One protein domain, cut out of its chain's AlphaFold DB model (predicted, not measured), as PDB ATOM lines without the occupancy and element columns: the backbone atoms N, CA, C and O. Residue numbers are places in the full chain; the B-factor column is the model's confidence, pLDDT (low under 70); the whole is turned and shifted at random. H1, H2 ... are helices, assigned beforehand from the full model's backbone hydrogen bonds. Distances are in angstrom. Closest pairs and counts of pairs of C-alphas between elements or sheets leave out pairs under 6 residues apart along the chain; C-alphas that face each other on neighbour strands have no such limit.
ATOM      1  N   TRP A 657     586.933 421.955 387.432       89.88
ATOM      2  CA  TRP A 657     587.093 421.440 388.789       89.88
ATOM      3  C   TRP A 657     588.337 422.024 389.464       89.88
ATOM      4  O   TRP A 657     588.222 422.562 390.561       89.88
ATOM      5  N   ASP A 658     589.497 421.987 388.805       91.38
ATOM      6  CA  ASP A 658     590.744 422.553 389.326       91.38
ATOM      7  C   ASP A 658     590.623 424.058 389.593       91.38
ATOM      8  O   ASP A 658     591.069 424.538 390.637       91.38
ATOM      9  N   ALA A 659     589.975 424.809 388.700       93.44
ATOM     10  CA  ALA A 659     589.711 426.230 388.919       93.44
ATOM     11  C   ALA A 659     588.794 426.468 390.136       93.44
ATOM     12  O   ALA A 659     589.034 427.393 390.913       93.44
ATOM     13  N   CYS A 660     587.781 425.617 390.349       92.06
ATOM     14  CA  CYS A 660     586.906 425.677 391.527       92.06
ATOM     15  C   CYS A 660     587.649 425.326 392.819       92.06
ATOM     16  O   CYS A 660     587.495 426.024 393.823       92.06
ATOM     17  N   ASP A 661     588.457 424.265 392.801       91.44
ATOM     18  CA  ASP A 661     589.188 423.787 393.973       91.44
ATOM     19  C   ASP A 661     590.219 424.826 394.444       91.44
ATOM     20  O   ASP A 661     590.350 425.077 395.642       91.44
ATOM     21  N   ASN A 662     590.863 425.516 393.497       93.81
ATOM     22  CA  ASN A 662     591.828 426.584 393.766       93.81
ATOM     23  C   ASN A 662     591.192 427.981 393.889       93.81
ATOM     24  O   ASN A 662     591.913 428.972 393.955       93.81
ATOM     25  N   SER A 663     589.858 428.077 393.946       94.88
ATOM     26  CA  SER A 663     589.108 429.330 394.156       94.88
ATOM     27  C   SER A 663     589.357 430.417 393.098       94.88
ATOM     28  O   SER A 663     589.320 431.609 393.394       94.88
ATOM     29  N   GLN A 664     589.597 430.022 391.846       95.81
ATOM     30  CA  GLN A 664     589.953 430.923 390.745       95.81
ATOM     31  C   GLN A 664     588.702 431.506 390.073       95.81
ATOM     32  O   GLN A 664     588.322 431.131 388.964       95.81
ATOM     33  N   THR A 665     588.033 432.425 390.768       94.88
ATOM     34  CA  THR A 665     586.723 432.991 390.393       94.88
ATOM     35  C   THR A 665     586.734 433.711 389.047       94.88
ATOM     36  O   THR A 665     585.849 433.482 388.226       94.88
ATOM     37  N   GLU A 666     587.748 434.532 388.777       95.69
ATOM     38  CA  GLU A 666     587.874 435.253 387.505       95.69
ATOM     39  C   GLU A 666     588.113 434.308 386.324       95.69
ATOM     40  O   GLU A 666     587.536 434.491 385.251       95.69
ATOM     41  N   VAL A 667     588.929 433.264 386.520       95.81
ATOM     42  CA  VAL A 667     589.139 432.218 385.509       95.81
ATOM     43  C   VAL A 667     587.821 431.505 385.221       95.81
ATOM     44  O   VAL A 667     587.466 431.329 384.059       95.81
ATOM     45  N   LEU A 668     587.072 431.137 386.264       94.50
ATOM     46  CA  LEU A 668     585.770 430.486 386.128       94.50
ATOM     47  C   LEU A 668     584.773 431.355 385.371       94.50
ATOM     48  O   LEU A 668     584.148 430.874 384.433       94.50
ATOM     49  N   GLN A 669     584.645 432.631 385.734       94.81
ATOM     50  CA  GLN A 669     583.769 433.563 385.024       94.81
ATOM     51  C   GLN A 669     584.154 433.672 383.547       94.81
ATOM     52  O   GLN A 669     583.278 433.682 382.686       94.81
ATOM     53  N   LEU A 670     585.455 433.700 383.243       95.50
ATOM     54  CA  LEU A 670     585.949 433.793 381.874       95.50
ATOM     55  C   LEU A 670     585.674 432.512 381.068       95.50
ATOM     56  O   LEU A 670     585.225 432.608 379.927       95.50
ATOM     57  N   LEU A 671     585.886 431.330 381.655       93.81
ATOM     58  CA  LEU A 671     585.563 430.039 381.031       93.81
ATOM     59  C   LEU A 671     584.052 429.883 380.797       93.81
ATOM     60  O   LEU A 671     583.630 429.460 379.725       93.81
ATOM     61  N   LEU A 672     583.232 430.250 381.788       93.56
ATOM     62  CA  LEU A 672     581.771 430.137 381.735       93.56
ATOM     63  C   LEU A 672     581.115 431.177 380.816       93.56
ATOM     64  O   LEU A 672     579.982 430.968 380.383       93.56
ATOM     65  N   ALA A 673     581.802 432.281 380.517       94.44
ATOM     66  CA  ALA A 673     581.343 433.276 379.554       94.44
ATOM     67  C   ALA A 673     581.478 432.805 378.093       94.44
ATOM     68  O   ALA A 673     580.786 433.332 377.219       94.44
ATOM     69  N   ASP A 674     582.343 431.824 377.805       92.62
ATOM     70  CA  ASP A 674     582.472 431.251 376.464       92.62
ATOM     71  C   ASP A 674     581.415 430.153 376.246       92.62
ATOM     72  O   ASP A 674     581.538 429.020 376.713       92.62
ATOM     73  N   ALA A 675     580.365 430.482 375.488       90.44
ATOM     74  CA  ALA A 675     579.268 429.557 375.195       90.44
ATOM     75  C   ALA A 675     579.736 428.253 374.522       90.44
ATOM     76  O   ALA A 675     579.165 427.195 374.776       90.44
ATOM     77  N   ARG A 676     580.792 428.292 373.694       89.25
ATOM     78  CA  ARG A 676     581.314 427.076 373.045       89.25
ATOM     79  C   ARG A 676     582.042 426.187 374.037       89.25
ATOM     80  O   ARG A 676     581.958 424.968 373.936       89.25
ATOM     81  N   PHE A 677     582.758 426.795 374.979       88.50
ATOM     82  CA  PHE A 677     583.384 426.058 376.069       88.50
ATOM     83  C   PHE A 677     582.326 425.298 376.878       88.50
ATOM     84  O   PHE A 677     582.461 424.093 377.094       88.50
ATOM     85  N   VAL A 678     581.238 425.982 377.252       89.75
ATOM     86  CA  VAL A 678     580.121 425.384 377.996       89.75
ATOM     87  C   VAL A 678     579.429 424.284 377.187       89.75
ATOM     88  O   VAL A 678     579.191 423.202 377.723       89.75
ATOM     89  N   GLU A 679     579.170 424.505 375.898       88.81
ATOM     90  CA  GLU A 679     578.549 423.514 375.009       88.81
ATOM     91  C   GLU A 679     579.372 422.220 374.919       88.81
ATOM     92  O   GLU A 679     578.834 421.131 375.124       88.81
ATOM     93  N   VAL A 680     580.686 422.323 374.678       87.81
ATOM     94  CA  VAL A 680     581.579 421.153 374.580       87.81
ATOM     95  C   VAL A 680     581.687 420.433 375.923       87.81
ATOM     96  O   VAL A 680     581.608 419.207 375.974       87.81
ATOM     97  N   MET A 681     581.815 421.182 377.020       88.81
ATOM     98  CA  MET A 681     581.886 420.631 378.374       88.81
ATOM     99  C   MET A 681     580.609 419.856 378.746       88.81
ATOM    100  O   MET A 681     580.692 418.753 379.285       88.81
ATOM    101  N   LEU A 682     579.425 420.403 378.446       86.50
ATOM    102  CA  LEU A 682     578.139 419.749 378.718       86.50
ATOM    103  C   LEU A 682     577.831 418.612 377.728       86.50
ATOM    104  O   LEU A 682     577.107 417.672 378.067       86.50
ATOM    105  N   GLY A 683     578.429 418.646 376.534       84.31
ATOM    106  CA  GLY A 683     578.370 417.577 375.536       84.31
ATOM    107  C   GLY A 683     578.980 416.245 375.996       84.31
ATOM    108  O   GLY A 683     578.649 415.208 375.423       84.31
ATOM    109  N   ALA A 684     579.785 416.237 377.073       75.25
ATOM    110  CA  ALA A 684     580.324 415.026 377.715       75.25
ATOM    111  C   ALA A 684     579.241 414.056 378.237       75.25
ATOM    112  O   ALA A 684     579.546 412.925 378.625       75.25
ATOM    113  N   GLY A 685     577.984 414.504 378.303       78.88
ATOM    114  CA  GLY A 685     576.879 413.767 378.902       78.88
ATOM    115  C   GLY A 685     576.845 413.885 380.430       78.88
ATOM    116  O   GLY A 685     577.446 414.775 381.030       78.88
ATOM    117  N   GLY A 686     576.112 412.972 381.075       78.75
ATOM    118  CA  GLY A 686     575.758 413.075 382.498       78.75
ATOM    119  C   GLY A 686     576.937 413.097 383.483       78.75
ATOM    120  O   GLY A 686     576.803 413.631 384.584       78.75
ATOM    121  N   SER A 687     578.100 412.564 383.096       81.38
ATOM    122  CA  SER A 687     579.297 412.531 383.947       81.38
ATOM    123  C   SER A 687     579.910 413.919 384.160       81.38
ATOM    124  O   SER A 687     580.434 414.191 385.242       81.38
ATOM    125  N   GLY A 688     579.815 414.813 383.169       82.81
ATOM    126  CA  GLY A 688     580.297 416.189 383.282       82.81
ATOM    127  C   GLY A 688     579.449 417.000 384.258       82.81
ATOM    128  O   GLY A 688     579.970 417.577 385.211       82.81
ATOM    129  N   SER A 689     578.127 416.956 384.089       88.50
ATOM    130  CA  SER A 689     577.165 417.622 384.976       88.50
ATOM    131  C   SER A 689     577.217 417.123 386.423       88.50
ATOM    132  O   SER A 689     577.116 417.931 387.346       88.50
ATOM    133  N   GLU A 690     577.428 415.820 386.649       90.00
ATOM    134  CA  GLU A 690     577.586 415.267 388.000       90.00
ATOM    135  C   GLU A 690     578.859 415.791 388.683       90.00
ATOM    136  O   GLU A 690     578.839 416.173 389.854       90.00
ATOM    137  N   ARG A 691     579.979 415.843 387.952       87.88
ATOM    138  CA  ARG A 691     581.243 416.386 388.469       87.88
ATOM    139  C   ARG A 691     581.131 417.879 388.765       87.88
ATOM    140  O   ARG A 691     581.609 418.311 389.805       87.88
ATOM    141  N   LEU A 692     580.445 418.650 387.924       89.25
ATOM    142  CA  LEU A 692     580.170 420.065 388.192       89.25
ATOM    143  C   LEU A 692     579.334 420.256 389.464       89.25
ATOM    144  O   LEU A 692     579.653 421.114 390.283       89.25
ATOM    145  N   ALA A 693     578.313 419.418 389.679       92.00
ATOM    146  CA  ALA A 693     577.524 419.431 390.911       92.00
ATOM    147  C   ALA A 693     578.385 419.147 392.154       92.00
ATOM    148  O   ALA A 693     578.272 419.860 393.150       92.00
ATOM    149  N   LYS A 694     579.304 418.176 392.070       91.94
ATOM    150  CA  LYS A 694     580.280 417.894 393.135       91.94
ATOM    151  C   LYS A 694     581.273 419.048 393.347       91.94
ATOM    152  O   LYS A 694     581.623 419.325 394.491       91.94
ATOM    153  N   ALA A 695     581.691 419.747 392.288       90.12
ATOM    154  CA  ALA A 695     582.565 420.920 392.396       90.12
ATOM    155  C   ALA A 695     581.854 422.074 393.117       90.12
ATOM    156  O   ALA A 695     582.438 422.705 393.996       90.12
ATOM    157  N   LEU A 696     580.573 422.306 392.800       93.00
ATOM    158  CA  LEU A 696     579.745 423.288 393.500       93.00
ATOM    159  C   LEU A 696     579.573 422.927 394.974       93.00
ATOM    160  O   LEU A 696     579.724 423.792 395.830       93.00
ATOM    161  N   GLU A 697     579.286 421.662 395.279       92.88
ATOM    162  CA  GLU A 697     579.176 421.191 396.659       92.88
ATOM    163  C   GLU A 697     580.495 421.391 397.423       92.88
ATOM    164  O   GLU A 697     580.493 421.878 398.552       92.88
ATOM    165  N   GLN A 698     581.635 421.083 396.800       92.00
ATOM    166  CA  GLN A 698     582.954 421.304 397.389       92.00
ATOM    167  C   GLN A 698     583.231 422.796 397.626       92.00
ATOM    168  O   GLN A 698     583.701 423.165 398.702       92.00
ATOM    169  N   ALA A 699     582.897 423.663 396.667       92.75
ATOM    170  CA  ALA A 699     583.020 425.111 396.816       92.75
ATOM    171  C   ALA A 699     582.133 425.648 397.954       92.75
ATOM    172  O   ALA A 699     582.594 426.458 398.756       92.75
ATOM    173  N   GLN A 700     580.900 425.143 398.086       93.88
ATOM    174  CA  GLN A 700     579.999 425.468 399.200       93.88
ATOM    175  C   GLN A 700     580.572 425.013 400.546       93.88
ATOM    176  O   GLN A 700     580.562 425.782 401.504       93.88
ATOM    177  N   ARG A 701     581.123 423.794 400.622       93.19
ATOM    178  CA  ARG A 701     581.766 423.270 401.840       93.19
ATOM    179  C   ARG A 701     582.988 424.088 402.257       93.19
ATOM    180  O   ARG A 701     583.226 424.239 403.450       93.19
ATOM    181  N   ARG A 702     583.751 424.614 401.293       93.44
ATOM    182  CA  ARG A 702     584.905 425.497 401.542       93.44
ATOM    183  C   ARG A 702     584.514 426.952 401.835       93.44
ATOM    184  O   ARG A 702     585.377 427.718 402.241       93.44
ATOM    185  N   GLY A 703     583.244 427.332 401.662       94.19
ATOM    186  CA  GLY A 703     582.784 428.713 401.843       94.19
ATOM    187  C   GLY A 703     583.190 429.659 400.707       94.19
ATOM    188  O   GLY A 703     583.231 430.870 400.899       94.19
ATOM    189  N   ASN A 704     583.487 429.132 399.515       94.88
ATOM    190  CA  ASN A 704     583.897 429.921 398.353       94.88
ATOM    191  C   ASN A 704     582.679 430.529 397.636       94.88
ATOM    192  O   ASN A 704     582.330 430.117 396.527       94.88
ATOM    193  N   GLU A 705     582.018 431.504 398.265       95.88
ATOM    194  CA  GLU A 705     580.758 432.093 397.778       95.88
ATOM    195  C   GLU A 705     580.854 432.634 396.345       95.88
ATOM    196  O   GLU A 705     579.954 432.408 395.542       95.88
ATOM    197  N   ALA A 706     581.978 433.248 395.973       94.81
ATOM    198  CA  ALA A 706     582.183 433.774 394.624       94.81
ATOM    199  C   ALA A 706     582.267 432.672 393.542       94.81
ATOM    200  O   ALA A 706     581.832 432.879 392.410       94.81
ATOM    201  N   VAL A 707     582.783 431.481 393.875       93.69
ATOM    202  CA  VAL A 707     582.775 430.316 392.966       93.69
ATOM    203  C   VAL A 707     581.352 429.776 392.823       93.69
ATOM    204  O   VAL A 707     580.916 429.449 391.720       93.69
ATOM    205  N   VAL A 708     580.615 429.717 393.937       94.75
ATOM    206  CA  VAL A 708     579.207 429.302 393.965       94.75
ATOM    207  C   VAL A 708     578.356 430.236 393.107       94.75
ATOM    208  O   VAL A 708     577.587 429.759 392.274       94.75
ATOM    209  N   GLU A 709     578.536 431.548 393.255       95.06
ATOM    210  CA  GLU A 709     577.843 432.567 392.469       95.06
ATOM    211  C   GLU A 709     578.192 432.464 390.981       95.06
ATOM    212  O   GLU A 709     577.290 432.474 390.146       95.06
ATOM    213  N   ALA A 710     579.471 432.280 390.630       93.62
ATOM    214  CA  ALA A 710     579.890 432.123 389.236       93.62
ATOM    215  C   ALA A 710     579.250 430.889 388.569       93.62
ATOM    216  O   ALA A 710     578.719 430.987 387.461       93.62
ATOM    217  N   LEU A 711     579.245 429.738 389.254       92.94
ATOM    218  CA  LEU A 711     578.642 428.501 388.745       92.94
ATOM    219  C   LEU A 711     577.114 428.602 388.630       92.94
ATOM    220  O   LEU A 711     576.540 428.151 387.640       92.94
ATOM    221  N   GLN A 712     576.449 429.200 389.622       93.50
ATOM    222  CA  GLN A 712     574.992 429.376 389.618       93.50
ATOM    223  C   GLN A 712     574.527 430.483 388.661       93.50
ATOM    224  O   GLN A 712     573.406 430.421 388.154       93.50
ATOM    225  N   GLY A 713     575.380 431.472 388.389       93.06
ATOM    226  CA  GLY A 713     575.114 432.567 387.460       93.06
ATOM    227  C   GLY A 713     575.044 432.119 385.997       93.06
ATOM    228  O   GLY A 713     574.317 432.720 385.204       93.06
ATOM    229  N   SER A 714     575.733 431.032 385.631       94.25
ATOM    230  CA  SER A 714     575.618 430.438 384.295       94.25
ATOM    231  C   SER A 714     574.362 429.570 384.189       94.25
ATOM    232  O   SER A 714     574.291 428.460 384.715       94.25
ATOM    233  N   ARG A 715     573.346 430.069 383.471       93.81
ATOM    234  CA  ARG A 715     572.031 429.413 383.328       93.81
ATOM    235  C   ARG A 715     572.125 427.984 382.787       93.81
ATOM    236  O   ARG A 715     571.359 427.123 383.215       93.81
ATOM    237  N   GLU A 716     573.018 427.748 381.834       92.19
ATOM    238  CA  GLU A 716     573.196 426.445 381.183       92.19
ATOM    239  C   GLU A 716     573.823 425.432 382.142       92.19
ATOM    240  O   GLU A 716     573.311 424.322 382.299       92.19
ATOM    241  N   VAL A 717     574.866 425.849 382.861       91.12
ATOM    242  CA  VAL A 717     575.552 425.020 383.857       91.12
ATOM    243  C   VAL A 717     574.640 424.728 385.050       91.12
ATOM    244  O   VAL A 717     574.498 423.570 385.443       91.12
ATOM    245  N   ALA A 718     573.923 425.734 385.557       92.19
ATOM    246  CA  ALA A 718     572.948 425.557 386.630       92.19
ATOM    247  C   ALA A 718     571.820 424.583 386.239       92.19
ATOM    248  O   ALA A 718     571.446 423.714 387.032       92.19
ATOM    249  N   ALA A 719     571.298 424.682 385.011       92.62
ATOM    250  CA  ALA A 719     570.280 423.761 384.506       92.62
ATOM    251  C   ALA A 719     570.812 422.325 384.372       92.62
ATOM    252  O   ALA A 719     570.099 421.378 384.711       92.62
ATOM    253  N   ALA A 720     572.060 422.160 383.923       90.19
ATOM    254  CA  ALA A 720     572.701 420.856 383.790       90.19
ATOM    255  C   ALA A 720     573.010 420.198 385.147       90.19
ATOM    256  O   ALA A 720     572.906 418.982 385.275       90.19
ATOM    257  N   MET A 721     573.357 420.984 386.170       92.56
ATOM    258  CA  MET A 721     573.658 420.485 387.518       92.56
ATOM    259  C   MET A 721     572.408 420.172 388.347       92.56
ATOM    260  O   MET A 721     572.470 419.327 389.237       92.56
ATOM    261  N   ALA A 722     571.267 420.813 388.063       93.12
ATOM    262  CA  ALA A 722     570.032 420.684 388.842       93.12
ATOM    263  C   ALA A 722     569.579 419.236 389.155       93.12
ATOM    264  O   ALA A 722     569.120 419.008 390.275       93.12
ATOM    265  N   PRO A 723     569.713 418.240 388.251       93.31
ATOM    266  CA  PRO A 723     569.366 416.847 388.549       93.31
ATOM    267  C   PRO A 723     570.264 416.175 389.599       93.31
ATOM    268  O   PRO A 723     569.849 415.185 390.199       93.31
ATOM    269  N   TYR A 724     571.480 416.688 389.794       91.88
ATOM    270  CA  TYR A 724     572.525 416.094 390.632       91.88
ATOM    271  C   TYR A 724     572.693 416.799 391.976       91.88
ATOM    272  O   TYR A 724     573.336 416.255 392.874       91.88
ATOM    273  N   LEU A 725     572.132 418.001 392.133       89.62
ATOM    274  CA  LEU A 725     572.183 418.709 393.405       89.62
ATOM    275  C   LEU A 725     571.333 417.979 394.453       89.62
ATOM    276  O   LEU A 725     570.222 417.530 394.139       89.62
ATOM    277  N   PRO A 726     571.820 417.862 395.705       85.06
ATOM    278  CA  PRO A 726     571.034 417.278 396.777       85.06
ATOM    279  C   PRO A 726     569.734 418.070 396.893       85.06
ATOM    280  O   PRO A 726     569.745 419.297 397.025       85.06
ATOM    281  N   LYS A 727     568.595 417.370 396.801       83.50
ATOM    282  CA  LYS A 727     567.298 418.017 397.005       83.50
ATOM    283  C   LYS A 727     567.353 418.711 398.366       83.50
ATOM    284  O   LYS A 727     567.731 418.042 399.333       83.50
TER     285      LYS A 727
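This is residues 657 to 727 of the 853 residues of an uncharacterized protein of Chlamydomonas incerta (UniProt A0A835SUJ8). A long helix, H4, makes one side of a small rounded body, and H5 folds back beside it to make a helical hairpin. H2 runs side by side with H5, the same way, and the centres of H4, H5 and H2 make a triangle, while H3 and H6, themselves side by side, lie across near the beginning of H4; H2 with H3 and H5 with H6 make two corners set next to each other, and the short H1 packs on H4. The printed part has 71 residues, with six named helices in the order H1 to H6 and no named strand; the class is all helix. It is compact, with a radius of gyration of the C-alphas of 10.9 A and spans of 28 by 28 by 19 A.

H4, the longest helix, holds residues 686 to 702 and is 24.5 A from first to last C-alpha, from (575.758, 413.075, 382.498) to (584.905, 425.497, 401.542). H5 follows at residues 705 to 713, 11.8 A, and H6 at residues 715 to 721, 10.0 A, ending at C-alpha 721 at (573.658, 420.485, 387.518). Before H4 come H1, residues 657 to 661, 6.1 A, beginning at (587.093, 421.440, 388.789); H2, residues 665 to 673, 12.1 A; and H3, residues 675 to 682, 10.5 A.

H4 is the hub and touches H1, H3, H5 and H6. With residues 696 to 700 alone it touches H5, at a shallow tilt of 30 degrees, opposite ways; the closest C-alphas, of Leu 696 and Val 708, are 6.1 A apart. With residues 689 to 693 alone it touches H6, about perpendicular at 84 degrees, the closest C-alphas being those of Ser 689 and Met 721, 5.2 A apart. H1 touches H4, with the C-alphas of Trp 657 and Ala 695 closest at 5.8 A. H2 touches H5 at a shallow tilt of 4 degrees, the same way, closest at the C-alphas of Thr 665 and Val 707, 5.4 A. H3 touches H6 at a shallow tilt of 8 degrees, the same way, closest at the C-alphas of Val 678 and Val 717, 7.4 A. H2 and H3 only just touch, only at the corner, with 3 pairs of C-alphas within 8 A; the closest are those of Leu 672 and Val 678, 6.3 A. H2 and H4 are apart. In H1 to H6 each backbone O i to N i+4 pair is within hydrogen-bond range.

The two C-alphas farthest apart are those of Arg 676 and Lys 727, 29.2 A. The printed part has no cut, and the five links between the helices are tight. The mean pLDDT of the printed part is 91.2, and no printed residue is under 70.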